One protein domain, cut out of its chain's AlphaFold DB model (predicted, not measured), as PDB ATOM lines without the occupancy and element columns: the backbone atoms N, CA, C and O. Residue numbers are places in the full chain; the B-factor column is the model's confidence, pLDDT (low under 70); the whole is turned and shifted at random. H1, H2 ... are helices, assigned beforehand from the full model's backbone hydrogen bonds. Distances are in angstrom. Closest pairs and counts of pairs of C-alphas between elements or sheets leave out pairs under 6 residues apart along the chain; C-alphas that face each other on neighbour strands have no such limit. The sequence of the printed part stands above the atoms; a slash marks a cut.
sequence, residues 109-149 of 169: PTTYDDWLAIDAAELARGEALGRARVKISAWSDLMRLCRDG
ATOM      1  N   PRO A 109     363.545 226.531 329.350       90.38
ATOM      2  CA  PRO A 109     362.213 226.335 329.906       90.38
ATOM      3  C   PRO A 109     362.216 225.254 330.984       90.38
ATOM      4  O   PRO A 109     362.784 224.182 330.785       90.38
ATOM      5  N   THR A 110     361.544 225.531 332.099       92.12
ATOM      6  CA  THR A 110     361.246 224.521 333.118       92.12
ATOM      7  C   THR A 110     360.199 223.562 332.572       92.12
ATOM      8  O   THR A 110     359.121 223.981 332.144       92.12
ATOM      9  N   THR A 111     360.535 222.281 332.558       91.88
ATOM     10  CA  THR A 111     359.669 221.210 332.071       91.88
ATOM     11  C   THR A 111     358.677 220.760 333.145       91.88
ATOM     12  O   THR A 111     358.716 221.193 334.299       91.88
ATOM     13  N   TYR A 112     357.761 219.872 332.764       94.44
ATOM     14  CA  TYR A 112     356.870 219.236 333.729       94.44
ATOM     15  C   TYR A 112     357.631 218.328 334.708       94.44
ATOM     16  O   TYR A 112     357.316 218.326 335.897       94.44
ATOM     17  N   ASP A 113     358.664 217.627 334.240       94.25
ATOM     18  CA  ASP A 113     359.494 216.763 335.087       94.25
ATOM     19  C   ASP A 113     360.295 217.582 336.109       94.25
ATOM     20  O   ASP A 113     360.374 217.213 337.282       94.25
ATOM     21  N   ASP A 114     360.782 218.760 335.712       94.94
ATOM     22  CA  ASP A 114     361.414 219.708 336.633       94.94
ATOM     23  C   ASP A 114     360.440 220.159 337.733       94.94
ATOM     24  O   ASP A 114     360.793 220.240 338.913       94.94
ATOM     25  N   TRP A 115     359.185 220.439 337.360       96.25
ATOM     26  CA  TRP A 115     358.142 220.775 338.325       96.25
ATOM     27  C   TRP A 115     357.839 219.602 339.266       96.25
ATOM     28  O   TRP A 115     357.696 219.829 340.466       96.25
ATOM     29  N   LEU A 116     357.805 218.361 338.770       97.12
ATOM     30  CA  LEU A 116     357.628 217.167 339.604       97.12
ATOM     31  C   LEU A 116     358.778 216.982 340.606       97.12
ATOM     32  O   LEU A 116     358.536 216.582 341.745       97.12
ATOM     33  N   ALA A 117     360.015 217.319 340.229       96.56
ATOM     34  CA  ALA A 117     361.155 217.297 341.147       96.56
ATOM     35  C   ALA A 117     361.002 218.327 342.280       96.56
ATOM     36  O   ALA A 117     361.239 218.011 343.452       96.56
ATOM     37  N   ILE A 118     360.550 219.546 341.956       97.00
ATOM     38  CA  ILE A 118     360.194 220.563 342.961       97.00
ATOM     39  C   ILE A 118     359.071 220.041 343.862       97.00
ATOM     40  O   ILE A 118     359.160 220.149 345.086       97.00
ATOM     41  N   ASP A 119     358.034 219.461 343.263       97.56
ATOM     42  CA  ASP A 119     356.860 218.948 343.958       97.56
ATOM     43  C   ASP A 119     357.239 217.903 345.014       97.56
ATOM     44  O   ASP A 119     356.908 218.054 346.193       97.56
ATOM     45  N   ALA A 120     358.027 216.904 344.614       97.44
ATOM     46  CA  ALA A 120     358.521 215.853 345.492       97.44
ATOM     47  C   ALA A 120     359.373 216.411 346.644       97.44
ATOM     48  O   ALA A 120     359.199 216.014 347.798       97.44
ATOM     49  N   ALA A 121     360.257 217.373 346.360       97.25
ATOM     50  CA  ALA A 121     361.090 217.999 347.384       97.25
ATOM     51  C   ALA A 121     360.258 218.789 348.413       97.25
ATOM     52  O   ALA A 121     360.542 218.741 349.613       97.25
ATOM     53  N   GLU A 122     359.219 219.505 347.975       98.25
ATOM     54  CA  GLU A 122     358.318 220.247 348.866       98.25
ATOM     55  C   GLU A 122     357.445 219.329 349.735       98.25
ATOM     56  O   GLU A 122     357.182 219.650 350.902       98.25
ATOM     57  N   LEU A 123     357.003 218.194 349.182       98.44
ATOM     58  CA  LEU A 123     356.263 217.162 349.912       98.44
ATOM     59  C   LEU A 123     357.144 216.507 350.984       98.44
ATOM     60  O   LEU A 123     356.746 216.477 352.147       98.44
ATOM     61  N   ALA A 124     358.368 216.095 350.639       97.50
ATOM     62  CA  ALA A 124     359.309 215.481 351.582       97.50
ATOM     63  C   ALA A 124     359.680 216.420 352.748       97.50
ATOM     64  O   ALA A 124     359.730 216.009 353.908       97.50
ATOM     65  N   ARG A 125     359.877 217.721 352.472       97.12
ATOM     66  CA  ARG A 125     360.072 218.744 353.521       97.12
ATOM     67  C   ARG A 125     358.847 218.892 354.420       97.12
ATOM     68  O   ARG A 125     358.987 219.164 355.610       97.12
ATOM     69  N   GLY A 126     357.656 218.772 353.835       98.12
ATOM     70  CA  GLY A 126     356.400 218.762 354.573       98.12
ATOM     71  C   GLY A 126     356.325 217.586 355.536       98.12
ATOM     72  O   GLY A 126     356.105 217.797 356.728       98.12
ATOM     73  N   GLU A 127     356.567 216.379 355.032       97.75
ATOM     74  CA  GLU A 127     356.496 215.130 355.791       97.75
ATOM     75  C   GLU A 127     357.404 215.156 357.026       97.75
ATOM     76  O   GLU A 127     356.938 214.889 358.134       97.75
ATOM     77  N   ALA A 128     358.656 215.602 356.870       95.69
ATOM     78  CA  ALA A 128     359.616 215.737 357.971       95.69
ATOM     79  C   ALA A 128     359.145 216.666 359.111       95.69
ATOM     80  O   ALA A 128     359.672 216.611 360.221       95.69
ATOM     81  N   LEU A 129     358.159 217.526 358.842       96.62
ATOM     82  CA  LEU A 129     357.594 218.497 359.781       96.62
ATOM     83  C   LEU A 129     356.120 218.215 360.118       96.62
ATOM     84  O   LEU A 129     355.468 219.059 360.734       96.62
ATOM     85  N   GLY A 130     355.568 217.072 359.694       97.38
ATOM     86  CA  GLY A 130     354.156 216.731 359.902       97.38
ATOM     87  C   GLY A 130     353.181 217.645 359.148       97.38
ATOM     88  O   GLY A 130     352.058 217.873 359.596       97.38
ATOM     89  N   ARG A 131     353.605 218.214 358.015       97.62
ATOM     90  CA  ARG A 131     352.805 219.094 357.151       97.62
ATOM     91  C   ARG A 131     352.579 218.433 355.796       97.62
ATOM     92  O   ARG A 131     353.437 217.717 355.305       97.62
ATOM     93  N   ALA A 132     351.475 218.762 355.127       97.12
ATOM     94  CA  ALA A 132     351.231 218.267 353.768       97.12
ATOM     95  C   ALA A 132     352.304 218.731 352.763       97.12
ATOM     96  O   ALA A 132     352.594 218.035 351.800       97.12
ATOM     97  N   ARG A 133     352.861 219.932 352.963       98.06
ATOM     98  CA  ARG A 133     353.867 220.544 352.091       98.06
ATOM     99  C   ARG A 133     354.590 221.669 352.817       98.06
ATOM    100  O   ARG A 133     353.961 222.421 353.569       98.06
ATOM    101  N   VAL A 134     355.871 221.857 352.513       98.31
ATOM    102  CA  VAL A 134     356.593 223.100 352.813       98.31
ATOM    103  C   VAL A 134     357.223 223.636 351.537       98.31
ATOM    104  O   VAL A 134     358.077 222.983 350.946       98.31
ATOM    105  N   LYS A 135     356.791 224.838 351.125       97.69
ATOM    106  CA  LYS A 135     357.257 225.462 349.886       97.69
ATOM    107  C   LYS A 135     358.733 225.833 349.947       97.69
ATOM    108  O   LYS A 135     359.214 226.323 350.971       97.69
ATOM    109  N   ILE A 136     359.421 225.667 348.826       97.25
ATOM    110  CA  ILE A 136     360.765 226.206 348.631       97.25
ATOM    111  C   ILE A 136     360.616 227.683 348.270       97.25
ATOM    112  O   ILE A 136     360.019 228.031 347.256       97.25
ATOM    113  N   SER A 137     361.119 228.568 349.128       96.19
ATOM    114  CA  SER A 137     360.986 230.017 348.944       96.19
ATOM    115  C   SER A 137     362.079 230.615 348.059       96.19
ATOM    116  O   SER A 137     361.834 231.598 347.364       96.19
ATOM    117  N   ALA A 138     363.287 230.048 348.089       96.25
ATOM    118  CA  ALA A 138     364.422 230.567 347.343       96.25
ATOM    119  C   ALA A 138     364.371 230.118 345.877       96.25
ATOM    120  O   ALA A 138     364.377 228.926 345.572       96.25
ATOM    121  N   TRP A 139     364.400 231.088 344.963       94.19
ATOM    122  CA  TRP A 139     364.422 230.830 343.521       94.19
ATOM    123  C   TRP A 139     365.607 229.955 343.091       94.19
ATOM    124  O   TRP A 139     365.453 229.033 342.295       94.19
ATOM    125  N   SER A 140     366.791 230.202 343.655       94.62
ATOM    126  CA  SER A 140     368.001 229.421 343.375       94.62
ATOM    127  C   SER A 140     367.850 227.942 343.737       94.62
ATOM    128  O   SER A 140     368.397 227.092 343.037       94.62
ATOM    129  N   ASP A 141     367.093 227.633 344.790       95.00
ATOM    130  CA  ASP A 141     366.838 226.261 345.214       95.00
ATOM    131  C   ASP A 141     365.865 225.544 344.282       95.00
ATOM    132  O   ASP A 141     366.125 224.398 343.921       95.00
ATOM    133  N   LEU A 142     364.805 226.233 343.843       95.25
ATOM    134  CA  LEU A 142     363.895 225.721 342.813       95.25
ATOM    135  C   LEU A 142     364.679 225.375 341.542       95.25
ATOM    136  O   LEU A 142     364.592 224.264 341.035       95.25
ATOM    137  N   MET A 143     365.518 226.301 341.071       93.44
ATOM    138  CA  MET A 143     366.276 226.118 339.831       93.44
ATOM    139  C   MET A 143     367.384 225.065 339.932       93.44
ATOM    140  O   MET A 143     367.826 224.551 338.907       93.44
ATOM    141  N   ARG A 144     367.876 224.751 341.135       93.12
ATOM    142  CA  ARG A 144     368.812 223.636 341.335       93.12
ATOM    143  C   ARG A 144     368.112 222.301 341.089       93.12
ATOM    144  O   ARG A 144     368.613 221.500 340.316       93.12
ATOM    145  N   LEU A 145     366.910 222.136 341.641       92.25
ATOM    146  CA  LEU A 145     366.104 220.926 341.460       92.25
ATOM    147  C   LEU A 145     365.728 220.679 339.994       92.25
ATOM    148  O   LEU A 145     365.765 219.536 339.557       92.25
ATOM    149  N   CYS A 146     365.443 221.734 339.225       89.50
ATOM    150  CA  CYS A 146     365.190 221.598 337.787       89.50
ATOM    151  C   CYS A 146     366.431 221.122 337.010       89.50
ATOM    152  O   CYS A 146     366.327 220.367 336.054       89.50
ATOM    153  N   ARG A 147     367.633 221.574 337.390       70.94
ATOM    154  CA  ARG A 147     368.872 221.250 336.659       70.94
ATOM    155  C   ARG A 147     369.391 219.840 336.931       70.94
ATOM    156  O   ARG A 147     370.056 219.277 336.068       70.94
ATOM    157  N   ASP A 148     369.057 219.278 338.087       58.91
ATOM    158  CA  ASP A 148     369.513 217.952 338.508       58.91
ATOM    159  C   ASP A 148     368.617 216.806 337.971       58.91
ATOM    160  O   ASP A 148     368.976 215.637 338.103       58.91
ATOM    161  N   GLY A 149     367.462 217.125 337.363       49.22
ATOM    162  CA  GLY A 149     366.460 216.156 336.883       49.22
ATOM    163  C   GLY A 149     366.411 215.912 335.366       49.22
ATOM    164  O   GLY A 149     365.651 215.052 334.924       49.22
TER     165      GLY A 149
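What this domain is: This is residues 109 to 149 of the 169 residues of a protein of bioreactor metagenome (UniProt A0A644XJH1). A long helix, H1, makes the longest axis, and a shorter helix, H2, meets its first part with its own last part, as a V. The link between them folds back from the far end of H1 to the start of H2, closing a triangle. The printed part has 41 residues with two named helices, H1 then H2, and no named strand: all helix. It is compact, with a radius of gyration of the C-alphas of 10.2 A, yet elongated, spanning 32 by 18 by 12 A.

How they stand to each other: H1, residues 112 to 127, touches H2, residues 139 to 147, with residues 113 to 118 alone. Their closest C-alphas, those of Asp 114 and Cys 146, are 4.4 A apart. They run opposite ways at a steep tilt of 59 degrees. In both helices every O i to N i+4 pair is within hydrogen-bond range.

Where its parts are: H1 begins at C-alpha 112 (356.870, 219.236, 333.729) and measures 22.4 A. H2 measures 12.6 A and ends at C-alpha 147 (368.872, 221.250, 336.659).

The domain as a whole: The C-alphas farthest apart, those of Pro 109 and Gly 130, are 32.5 A apart. The printed part has no cut. The link from H1 to H2, 11 residues, is long. Residues 148 to 149 have pLDDT under 70.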